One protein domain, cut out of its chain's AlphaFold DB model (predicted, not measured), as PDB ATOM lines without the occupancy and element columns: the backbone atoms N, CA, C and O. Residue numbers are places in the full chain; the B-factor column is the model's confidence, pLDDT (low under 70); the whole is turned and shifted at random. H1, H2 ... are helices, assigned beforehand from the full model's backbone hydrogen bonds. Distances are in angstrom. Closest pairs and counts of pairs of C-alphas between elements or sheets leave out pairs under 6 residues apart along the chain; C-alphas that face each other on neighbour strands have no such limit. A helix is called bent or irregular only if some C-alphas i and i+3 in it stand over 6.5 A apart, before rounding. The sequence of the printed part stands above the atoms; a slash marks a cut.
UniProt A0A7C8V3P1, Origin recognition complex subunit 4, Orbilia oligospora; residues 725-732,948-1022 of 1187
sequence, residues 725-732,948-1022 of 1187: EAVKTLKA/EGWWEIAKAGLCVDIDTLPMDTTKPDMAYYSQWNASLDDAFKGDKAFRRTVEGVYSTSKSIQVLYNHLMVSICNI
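What this domain is: This is residues 725 to 732 and 948 to 1022 of the 1187 residues of the protein "Origin recognition complex subunit 4" of Orbilia oligospora (UniProt A0A7C8V3P1). A long helix, H3, makes one long side of an elongated group of five helices; at its end H4 turns off at a corner and folds back as a hairpin into H5. H2 sits between H3 and H5 near H4, and H1 is at the other end, between the start of H3 and the end of H5. You will find 83 residues printed, with H1 to H5 in that order along the chain, no named strand, and the class all helix. The whole is only just compact, close to loose, with a radius of gyration of the C-alphas of 13.7 A, and spans 43 by 22 by 21 A.

How they stand to each other: Begin with H3, residues 971 to 990, which has a kink of 27 degrees near residue 984. H4, residues 992 to 1004, touches H3 only at the corner, closest at the C-alphas of Phe 988 and Arg 995, 5.2 A. H5, residues 1008 to 1020, forms a helical hairpin with H4; they only just touch, with 3 pairs of C-alphas within 8 A, the closest being Val 1001 and Leu 1011, 6.2 A, at a shallow tilt of 32 degrees, opposite ways. H5 is only just irregular: C-alphas 1014 and 1017 are 6.8 A apart. H2, residues 948 to 958, only just touches H5, with 3 pairs, the closest C-alphas being those of Ala 954 and Ile 1008, 5.8 A, at a steep tilt of 45 degrees. H2 is close to H3 but not clearly touching, with the C-alphas of Lys 955 and Leu 984 7.4 A apart. H1, residues 725 to 732, only just touches H3, with 3 pairs, the closest C-alphas being those of Ala 726 and Asp 973, 5.8 A. H3 and H5 are apart. Every O i to N i+4 pair is within hydrogen-bond range in H1 and H4; the counts are 5 of 7 in H2, 15 of 16 in H3 and 7 of 9 in H5.

Where its parts are: Find C-alpha 971 at (321.217, 407.294, 442.387); from there H3 runs 27.9 A to C-alpha 990 at (309.412, 429.501, 454.356). H4 is 18.0 A long, and H5 runs 18.2 A to C-alpha 1020 at (318.926, 413.220, 465.532). H2 is 15.0 A and H1 10.3 A long.

The domain as a whole: The two C-alphas farthest apart, those of Asp 968 and Thr 1004, are 42.8 A apart. Residues 733 to 947 are not printed, and C-alphas 732 and 948 are 26.4 A apart across the cut. Look at residues 959 to 970 for the long link from H2 to H3. Residues 963 to 972, of which 971 to 972 belong to H3, are under 70 in pLDDT.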
ATOM      1  N   GLU A 725     318.939 403.734 455.296       79.38
ATOM      2  CA  GLU A 725     320.392 403.767 455.158       79.38
ATOM      3  C   GLU A 725     320.895 405.133 454.660       79.38
ATOM      4  O   GLU A 725     321.866 405.648 455.221       79.38
ATOM      5  N   ALA A 726     320.205 405.794 453.720       79.19
ATOM      6  CA  ALA A 726     320.537 407.169 453.338       79.19
ATOM      7  C   ALA A 726     320.255 408.173 454.463       79.19
ATOM      8  O   ALA A 726     321.069 409.063 454.699       79.19
ATOM      9  N   VAL A 727     319.170 408.017 455.233       83.06
ATOM     10  CA  VAL A 727     318.914 408.869 456.417       83.06
ATOM     11  C   VAL A 727     319.997 408.670 457.481       83.06
ATOM     12  O   VAL A 727     320.481 409.637 458.069       83.06
ATOM     13  N   LYS A 728     320.421 407.425 457.719       84.19
ATOM     14  CA  LYS A 728     321.521 407.096 458.636       84.19
ATOM     15  C   LYS A 728     322.852 407.697 458.168       84.19
ATOM     16  O   LYS A 728     323.600 408.219 458.994       84.19
ATOM     17  N   THR A 729     323.117 407.677 456.863       84.56
ATOM     18  CA  THR A 729     324.333 408.230 456.241       84.56
ATOM     19  C   THR A 729     324.337 409.763 456.262       84.56
ATOM     20  O   THR A 729     325.324 410.357 456.697       84.56
ATOM     21  N   LEU A 730     323.210 410.405 455.930       85.69
ATOM     22  CA  LEU A 730     322.984 411.846 456.096       85.69
ATOM     23  C   LEU A 730     323.264 412.283 457.538       85.69
ATOM     24  O   LEU A 730     324.067 413.187 457.765       85.69
ATOM     25  N   LYS A 731     322.642 411.613 458.520       86.69
ATOM     26  CA  LYS A 731     322.875 411.890 459.944       86.69
ATOM     27  C   LYS A 731     324.346 411.742 460.314       86.69
ATOM     28  O   LYS A 731     324.864 412.609 461.008       86.69
ATOM     29  N   ALA A 732     325.020 410.681 459.869       85.62
ATOM     30  CA  ALA A 732     326.432 410.464 460.172       85.62
ATOM     31  C   ALA A 732     327.316 411.597 459.621       85.62
ATOM     32  O   ALA A 732     328.083 412.185 460.382       85.62
ATOM     33  N   GLU A 948     322.010 436.883 456.376       84.94
ATOM     34  CA  GLU A 948     322.063 436.020 455.185       84.94
ATOM     35  C   GLU A 948     323.473 435.455 454.958       84.94
ATOM     36  O   GLU A 948     323.642 434.249 454.805       84.94
ATOM     37  N   GLY A 949     324.506 436.302 455.033       82.50
ATOM     38  CA  GLY A 949     325.902 435.865 454.913       82.50
ATOM     39  C   GLY A 949     326.346 434.940 456.053       82.50
ATOM     40  O   GLY A 949     327.108 434.003 455.834       82.50
ATOM     41  N   TRP A 950     325.823 435.159 457.262       86.12
ATOM     42  CA  TRP A 950     326.022 434.273 458.410       86.12
ATOM     43  C   TRP A 950     325.267 432.943 458.258       86.12
ATOM     44  O   TRP A 950     325.812 431.893 458.603       86.12
ATOM     45  N   TRP A 951     324.051 432.969 457.696       86.94
ATOM     46  CA  TRP A 951     323.273 431.771 457.380       86.94
ATOM     47  C   TRP A 951     323.990 430.887 456.360       86.94
ATOM     48  O   TRP A 951     324.140 429.703 456.633       86.94
ATOM     49  N   GLU A 952     324.519 431.425 455.255       86.75
ATOM     50  CA  GLU A 952     325.250 430.614 454.263       86.75
ATOM     51  C   GLU A 952     326.481 429.901 454.864       86.75
ATOM     52  O   GLU A 952     326.775 428.757 454.511       86.75
ATOM     53  N   ILE A 953     327.168 430.521 455.832       84.38
ATOM     54  CA  ILE A 953     328.290 429.883 456.546       84.38
ATOM     55  C   ILE A 953     327.794 428.774 457.494       84.38
ATOM     56  O   ILE A 953     328.422 427.721 457.579       84.38
ATOM     57  N   ALA A 954     326.667 428.966 458.189       84.62
ATOM     58  CA  ALA A 954     326.075 427.927 459.042       84.62
ATOM     59  C   ALA A 954     325.488 426.758 458.222       84.62
ATOM     60  O   ALA A 954     325.661 425.586 458.558       84.62
ATOM     61  N   LYS A 955     324.839 427.071 457.101       86.81
ATOM     62  CA  LYS A 955     324.289 426.133 456.118       86.81
ATOM     63  C   LYS A 955     325.364 425.209 455.544       86.81
ATOM     64  O   LYS A 955     325.106 424.020 455.409       86.81
ATOM     65  N   ALA A 956     326.592 425.685 455.327       84.81
ATOM     66  CA  ALA A 956     327.710 424.846 454.877       84.81
ATOM     67  C   ALA A 956     328.035 423.652 455.814       84.81
ATOM     68  O   ALA A 956     328.510 422.611 455.353       84.81
ATOM     69  N   GLY A 957     327.749 423.768 457.119       82.44
ATOM     70  CA  GLY A 957     327.859 422.659 458.079       82.44
ATOM     71  C   GLY A 957     326.655 421.709 458.106       82.44
ATOM     72  O   GLY A 957     326.769 420.606 458.636       82.44
ATOM     73  N   LEU A 958     325.519 422.126 457.538       85.81
ATOM     74  CA  LEU A 958     324.277 421.352 457.418       85.81
ATOM     75  C   LEU A 958     324.147 420.661 456.049       85.81
ATOM     76  O   LEU A 958     323.489 419.625 455.948       85.81
ATOM     77  N   CYS A 959     324.768 421.211 455.003       87.06
ATOM     78  CA  CYS A 959     324.807 420.621 453.668       87.06
ATOM     79  C   CYS A 959     325.681 419.359 453.612       87.06
ATOM     80  O   CYS A 959     326.736 419.278 454.249       87.06
ATOM     81  N   VAL A 960     325.288 418.409 452.766       82.88
ATOM     82  CA  VAL A 960     326.133 417.280 452.347       82.88
ATOM     83  C   VAL A 960     326.974 417.712 451.149       82.88
ATOM     84  O   VAL A 960     326.428 418.252 450.183       82.88
ATOM     85  N   ASP A 961     328.283 417.460 451.198       77.50
ATOM     86  CA  ASP A 961     329.180 417.683 450.059       77.50
ATOM     87  C   ASP A 961     329.055 416.471 449.113       77.50
ATOM     88  O   ASP A 961     329.688 415.438 449.324       77.50
ATOM     89  N   ILE A 962     328.164 416.563 448.119       73.56
ATOM     90  CA  ILE A 962     327.692 415.417 447.312       73.56
ATOM     91  C   ILE A 962     328.844 414.685 446.600       73.56
ATOM     92  O   ILE A 962     328.845 413.457 446.545       73.56
ATOM     93  N   ASP A 963     329.856 415.418 446.135       66.56
ATOM     94  CA  ASP A 963     331.017 414.880 445.408       66.56
ATOM     95  C   ASP A 963     331.987 414.064 446.292       66.56
ATOM     96  O   ASP A 963     332.928 413.455 445.789       66.56
ATOM     97  N   THR A 964     331.773 414.053 447.613       64.38
ATOM     98  CA  THR A 964     332.667 413.436 448.617       64.38
ATOM     99  C   THR A 964     332.177 412.071 449.107       64.38
ATOM    100  O   THR A 964     332.837 411.412 449.914       64.38
ATOM    101  N   LEU A 965     330.992 411.659 448.655       67.00
ATOM    102  CA  LEU A 965     330.342 410.425 449.073       67.00
ATOM    103  C   LEU A 965     330.999 409.199 448.405       67.00
ATOM    104  O   LEU A 965     331.490 409.306 447.281       67.00
ATOM    105  N   PRO A 966     331.004 408.017 449.056       61.59
ATOM    106  CA  PRO A 966     331.562 406.801 448.464       61.59
ATOM    107  C   PRO A 966     330.906 406.443 447.124       61.59
ATOM    108  O   PRO A 966     329.697 406.614 446.953       61.59
ATOM    109  N   MET A 967     331.688 405.871 446.203       55.16
ATOM    110  CA  MET A 967     331.234 405.476 444.855       55.16
ATOM    111  C   MET A 967     330.087 404.446 444.852       55.16
ATOM    112  O   MET A 967     329.386 404.323 443.851       55.16
ATOM    113  N   ASP A 968     329.853 403.758 445.973       56.91
ATOM    114  CA  ASP A 968     328.736 402.823 446.170       56.91
ATOM    115  C   ASP A 968     327.373 403.518 446.412       56.91
ATOM    116  O   ASP A 968     326.342 402.852 446.519       56.91
ATOM    117  N   THR A 969     327.336 404.853 446.517       62.12
ATOM    118  CA  THR A 969     326.108 405.613 446.817       62.12
ATOM    119  C   THR A 969     325.103 405.534 445.666       62.12
ATOM    120  O   THR A 969     325.408 405.886 444.523       62.12
ATOM    121  N   THR A 970     323.866 405.107 445.942       68.25
ATOM    122  CA  THR A 970     322.895 404.859 444.870       68.25
ATOM    123  C   THR A 970     322.263 406.153 444.336       68.25
ATOM    124  O   THR A 970     322.120 407.158 445.035       68.25
ATOM    125  N   LYS A 971     321.841 406.138 443.062       67.12
ATOM    126  CA  LYS A 971     321.217 407.294 442.387       67.12
ATOM    127  C   LYS A 971     320.035 407.939 443.149       67.12
ATOM    128  O   LYS A 971     320.003 409.170 443.186       67.12
ATOM    129  N   PRO A 972     319.072 407.203 443.750       64.19
ATOM    130  CA  PRO A 972     318.017 407.830 444.554       64.19
ATOM    131  C   PRO A 972     318.532 408.478 445.848       64.19
ATOM    132  O   PRO A 972     317.979 409.499 446.254       64.19
ATOM    133  N   ASP A 973     319.602 407.961 446.462       73.44
ATOM    134  CA  ASP A 973     320.181 408.555 447.676       73.44
ATOM    135  C   ASP A 973     320.870 409.893 447.344       73.44
ATOM    136  O   ASP A 973     320.653 410.894 448.025       73.44
ATOM    137  N   MET A 974     321.592 409.965 446.217       76.50
ATOM    138  CA  MET A 974     322.150 411.222 445.687       76.50
ATOM    139  C   MET A 974     321.056 412.267 445.402       76.50
ATOM    140  O   MET A 974     321.213 413.452 445.711       76.50
ATOM    141  N   ALA A 975     319.911 411.834 444.862       78.88
ATOM    142  CA  ALA A 975     318.753 412.703 444.650       78.88
ATOM    143  C   ALA A 975     318.111 413.174 445.972       78.88
ATOM    144  O   ALA A 975     317.582 414.287 446.022       78.88
ATOM    145  N   TYR A 976     318.177 412.369 447.039       82.75
ATOM    146  CA  TYR A 976     317.762 412.763 448.386       82.75
ATOM    147  C   TYR A 976     318.717 413.790 449.008       82.75
ATOM    148  O   TYR A 976     318.241 414.803 449.513       82.75
ATOM    149  N   TYR A 977     320.039 413.618 448.904       84.81
ATOM    150  CA  TYR A 977     321.003 414.596 449.437       84.81
ATOM    151  C   TYR A 977     320.936 415.956 448.720       84.81
ATOM    152  O   TYR A 977     321.042 417.001 449.362       84.81
ATOM    153  N   SER A 978     320.671 415.962 447.409       84.62
ATOM    154  CA  SER A 978     320.399 417.195 446.655       84.62
ATOM    155  C   SER A 978     319.119 417.900 447.141       84.62
ATOM    156  O   SER A 978     319.136 419.096 447.435       84.62
ATOM    157  N   GLN A 979     318.026 417.150 447.334       83.69
ATOM    158  CA  GLN A 979     316.774 417.689 447.887       83.69
ATOM    159  C   GLN A 979     316.914 418.143 449.348       83.69
ATOM    160  O   GLN A 979     316.309 419.143 449.726       83.69
ATOM    161  N   TRP A 980     317.742 417.477 450.157       86.25
ATOM    162  CA  TRP A 980     318.097 417.931 451.503       86.25
ATOM    163  C   TRP A 980     318.778 419.304 451.458       86.25
ATOM    164  O   TRP A 980     318.294 420.232 452.106       86.25
ATOM    165  N   ASN A 981     319.830 419.460 450.646       88.00
ATOM    166  CA  ASN A 981     320.556 420.726 450.507       88.00
ATOM    167  C   ASN A 981     319.627 421.874 450.056       88.00
ATOM    168  O   ASN A 981     319.726 422.978 450.589       88.00
ATOM    169  N   ALA A 982     318.684 421.612 449.141       85.44
ATOM    170  CA  ALA A 982     317.658 422.581 448.738       85.44
ATOM    171  C   ALA A 982     316.656 422.899 449.870       85.44
ATOM    172  O   ALA A 982     316.349 424.065 450.120       85.44
ATOM    173  N   SER A 983     316.200 421.879 450.612       84.50
ATOM    174  CA  SER A 983     315.210 422.034 451.692       84.50
ATOM    175  C   SER A 983     315.668 422.961 452.825       84.50
ATOM    176  O   SER A 983     314.828 423.543 453.507       84.50
ATOM    177  N   LEU A 984     316.982 423.153 453.008       85.31
ATOM    178  CA  LEU A 984     317.539 424.095 453.985       85.31
ATOM    179  C   LEU A 984     317.223 425.559 453.631       85.31
ATOM    180  O   LEU A 984     316.928 426.356 454.524       85.31
ATOM    181  N   ASP A 985     317.239 425.916 452.343       83.06
ATOM    182  CA  ASP A 985     316.871 427.262 451.892       83.06
ATOM    183  C   ASP A 985     315.359 427.486 451.935       83.06
ATOM    184  O   ASP A 985     314.912 428.568 452.326       83.06
ATOM    185  N   ASP A 986     314.571 426.463 451.599       83.00
ATOM    186  CA  ASP A 986     313.110 426.500 451.726       83.00
ATOM    187  C   ASP A 986     312.671 426.592 453.195       83.00
ATOM    188  O   ASP A 986     311.744 427.336 453.516       83.00
ATOM    189  N   ALA A 987     313.368 425.918 454.115       81.19
ATOM    190  CA  ALA A 987     313.142 426.043 455.553       81.19
ATOM    191  C   ALA A 987     313.482 427.454 456.064       81.19
ATOM    192  O   ALA A 987     312.681 428.054 456.780       81.19
ATOM    193  N   PHE A 988     314.624 428.029 455.662       83.62
ATOM    194  CA  PHE A 988     315.021 429.381 456.078       83.62
ATOM    195  C   PHE A 988     314.113 430.488 455.511       83.62
ATOM    196  O   PHE A 988     313.831 431.474 456.197       83.62
ATOM    197  N   LYS A 989     313.623 430.334 454.273       84.12
ATOM    198  CA  LYS A 989     312.738 431.314 453.617       84.12
ATOM    199  C   LYS A 989     311.261 431.119 453.981       84.12
ATOM    200  O   LYS A 989     310.532 432.106 454.076       84.12
ATOM    201  N   GLY A 990     310.817 429.876 454.172       77.50
ATOM    202  CA  GLY A 990     309.412 429.501 454.356       77.50
ATOM    203  C   GLY A 990     308.967 429.300 455.808       77.50
ATOM    204  O   GLY A 990     307.889 429.774 456.178       77.50
ATOM    205  N   ASP A 991     309.761 428.628 456.650       79.81
ATOM    206  CA  ASP A 991     309.353 428.317 458.025       79.81
ATOM    207  C   ASP A 991     309.692 429.465 458.992       79.81
ATOM    208  O   ASP A 991     310.824 429.668 459.438       79.81
ATOM    209  N   LYS A 992     308.644 430.201 459.379       80.38
ATOM    210  CA  LYS A 992     308.702 431.305 460.348       80.38
ATOM    211  C   LYS A 992     309.161 430.866 461.746       80.38
ATOM    212  O   LYS A 992     309.600 431.725 462.506       80.38
ATOM    213  N   ALA A 993     309.046 429.592 462.124       76.88
ATOM    214  CA  ALA A 993     309.573 429.077 463.389       76.88
ATOM    215  C   ALA A 993     311.083 428.824 463.290       76.88
ATOM    216  O   ALA A 993     311.838 429.372 464.092       76.88
ATOM    217  N   PHE A 994     311.523 428.089 462.263       81.00
ATOM    218  CA  PHE A 994     312.944 427.843 461.987       81.00
ATOM    219  C   PHE A 994     313.728 429.152 461.839       81.00
ATOM    220  O   PHE A 994     314.706 429.383 462.554       81.00
ATOM    221  N   ARG A 995     313.238 430.066 460.993       84.81
ATOM    222  CA  ARG A 995     313.851 431.379 460.775       84.81
ATOM    223  C   ARG A 995     313.988 432.191 462.068       84.81
ATOM    224  O   ARG A 995     315.044 432.771 462.292       84.81
ATOM    225  N   ARG A 996     312.983 432.179 462.957       83.19
ATOM    226  CA  ARG A 996     313.058 432.856 464.270       83.19
ATOM    227  C   ARG A 996     314.133 432.273 465.183       83.19
ATOM    228  O   ARG A 996     314.743 433.031 465.928       83.19
ATOM    229  N   THR A 997     314.390 430.965 465.140       80.31
ATOM    230  CA  THR A 997     315.492 430.356 465.902       80.31
ATOM    231  C   THR A 997     316.851 430.800 465.354       80.31
ATOM    232  O   THR A 997     317.724 431.182 466.132       80.31
ATOM    233  N   VAL A 998     317.013 430.836 464.025       84.94
ATOM    234  CA  VAL A 998     318.234 431.332 463.361       84.94
ATOM    235  C   VAL A 998     318.462 432.823 463.670       84.94
ATOM    236  O   VAL A 998     319.549 433.201 464.105       84.94
ATOM    237  N   GLU A 999     317.428 433.661 463.539       86.94
ATOM    238  CA  GLU A 999     317.445 435.092 463.890       86.94
ATOM    239  C   GLU A 999     317.677 435.332 465.392       86.94
ATOM    240  O   GLU A 999     318.365 436.284 465.765       86.94
ATOM    241  N   GLY A1000     317.164 434.457 466.262       84.38
ATOM    242  CA  GLY A1000     317.411 434.470 467.704       84.38
ATOM    243  C   GLY A1000     318.890 434.268 468.035       84.38
ATOM    244  O   GLY A1000     319.508 435.143 468.635       84.38
ATOM    245  N   VAL A1001     319.499 433.174 467.568       84.31
ATOM    246  CA  VAL A1001     320.932 432.902 467.808       84.31
ATOM    247  C   VAL A1001     321.828 433.971 467.166       84.31
ATOM    248  O   VAL A1001     322.847 434.358 467.744       84.31
ATOM    249  N   TYR A1002     321.445 434.498 465.999       86.62
ATOM    250  CA  TYR A1002     322.141 435.607 465.341       86.62
ATOM    251  C   TYR A1002     321.975 436.958 466.068       86.62
ATOM    252  O   TYR A1002     322.864 437.805 465.993       86.62
ATOM    253  N   SER A1003     320.875 437.202 466.781       85.25
ATOM    254  CA  SER A1003     320.699 438.449 467.540       85.25
ATOM    255  C   SER A1003     321.367 438.404 468.917       85.25
ATOM    256  O   SER A1003     321.909 439.424 469.338       85.25
ATOM    257  N   THR A1004     321.413 437.241 469.577       83.62
ATOM    258  CA  THR A1004     322.039 437.080 470.904       83.62
ATOM    259  C   THR A1004     323.541 436.793 470.848       83.62
ATOM    260  O   THR A1004     324.322 437.467 471.514       83.62
ATOM    261  N   SER A1005     323.964 435.792 470.069       81.19
ATOM    262  CA  SER A1005     325.302 435.190 470.183       81.19
ATOM    263  C   SER A1005     326.165 435.348 468.931       81.19
ATOM    264  O   SER A1005     327.379 435.527 469.031       81.19
ATOM    265  N   LYS A1006     325.566 435.231 467.736       84.56
ATOM    266  CA  LYS A1006     326.260 435.113 466.432       84.56
ATOM    267  C   LYS A1006     327.255 433.943 466.345       84.56
ATOM    268  O   LYS A1006     327.986 433.823 465.362       84.56
ATOM    269  N   SER A1007     327.271 433.044 467.330       84.31
ATOM    270  CA  SER A1007     328.075 431.826 467.305       84.31
ATOM    271  C   SER A1007     327.376 430.740 466.493       84.31
ATOM    272  O   SER A1007     326.310 430.251 466.865       84.31
ATOM    273  N   ILE A1008     328.011 430.325 465.399       84.88
ATOM    274  CA  ILE A1008     327.537 429.230 464.540       84.88
ATOM    275  C   ILE A1008     327.430 427.921 465.348       84.88
ATOM    276  O   ILE A1008     326.476 427.168 465.194       84.88
ATOM    277  N   GLN A1009     328.353 427.701 466.292       84.25
ATOM    278  CA  GLN A1009     328.363 426.520 467.165       84.25
ATOM    279  C   GLN A1009     327.156 426.469 468.119       84.25
ATOM    280  O   GLN A1009     326.668 425.390 468.440       84.25
ATOM    281  N   VAL A1010     326.622 427.625 468.537       83.75
ATOM    282  CA  VAL A1010     325.382 427.669 469.334       83.75
ATOM    283  C   VAL A1010     324.193 427.232 468.477       83.75
ATOM    284  O   VAL A1010     323.413 426.388 468.913       83.75
ATOM    285  N   LEU A1011     324.095 427.713 467.230       84.25
ATOM    286  CA  LEU A1011     323.054 427.269 466.294       84.25
ATOM    287  C   LEU A1011     323.154 425.759 466.020       84.25
ATOM    288  O   LEU A1011     322.139 425.069 466.048       84.25
ATOM    289  N   TYR A1012     324.365 425.232 465.833       85.50
ATOM    290  CA  TYR A1012     324.588 423.794 465.668       85.50
ATOM    291  C   TYR A1012     324.078 422.998 466.879       85.50
ATOM    292  O   TYR A1012     323.321 422.049 466.691       85.50
ATOM    293  N   ASN A1013     324.371 423.428 468.110       84.56
ATOM    294  CA  ASN A1013     323.869 422.778 469.329       84.56
ATOM    295  C   ASN A1013     322.331 422.804 469.455       84.56
ATOM    296  O   ASN A1013     321.746 421.836 469.944       84.56
ATOM    297  N   HIS A1014     321.654 423.859 468.981       80.44
ATOM    298  CA  HIS A1014     320.184 423.879 468.887       80.44
ATOM    299  C   HIS A1014     319.644 422.899 467.826       80.44
ATOM    300  O   HIS A1014     318.568 422.326 468.004       80.44
ATOM    301  N   LEU A1015     320.374 422.688 466.725       81.88
ATOM    302  CA  LEU A1015     319.939 421.838 465.613       81.88
ATOM    303  C   LEU A1015     320.305 420.351 465.773       81.88
ATOM    304  O   LEU A1015     319.592 419.517 465.217       81.88
ATOM    305  N   MET A1016     321.325 419.988 466.565       83.94
ATOM    306  CA  MET A1016     321.747 418.586 466.761       83.94
ATOM    307  C   MET A1016     320.592 417.657 467.166       83.94
ATOM    308  O   MET A1016     320.447 416.578 466.595       83.94
ATOM    309  N   VAL A1017     319.734 418.076 468.107       80.81
ATOM    310  CA  VAL A1017     318.573 417.278 468.552       80.81
ATOM    311  C   VAL A1017     317.561 417.101 467.415       80.81
ATOM    312  O   VAL A1017     317.096 415.991 467.158       80.81
ATOM    313  N   SER A1018     317.280 418.173 466.669       79.81
ATOM    314  CA  SER A1018     316.379 418.147 465.507       79.81
ATOM    315  C   SER A1018     316.887 417.206 464.408       79.81
ATOM    316  O   SER A1018     316.094 416.502 463.788       79.81
ATOM    317  N   ILE A1019     318.207 417.143 464.209       83.25
ATOM    318  CA  ILE A1019     318.871 416.284 463.216       83.25
ATOM    319  C   ILE A1019     318.898 414.818 463.667       83.25
ATOM    320  O   ILE A1019     318.650 413.916 462.865       83.25
ATOM    321  N   CYS A1020     319.088 414.560 464.964       82.44
ATOM    322  CA  CYS A1020     318.926 413.220 465.532       82.44
ATOM    323  C   CYS A1020     317.500 412.673 465.334       82.44
ATOM    324  O   CYS A1020     317.344 411.469 465.122       82.44
ATOM    325  N   ASN A1021     316.489 413.548 465.314       79.94
ATOM    326  CA  ASN A1021     315.069 413.202 465.164       79.94
ATOM    327  C   ASN A1021     314.577 413.034 463.707       79.94
ATOM    328  O   ASN A1021     313.427 412.643 463.512       79.94
ATOM    329  N   ILE A1022     315.410 413.288 462.687       82.19
ATOM    330  CA  ILE A1022     315.065 413.026 461.269       82.19
ATOM    331  C   ILE A1022     314.741 411.534 461.080       82.19
ATOM    332  O   ILE A1022     315.363 410.677 461.707       82.19
TER     333      ILE A1022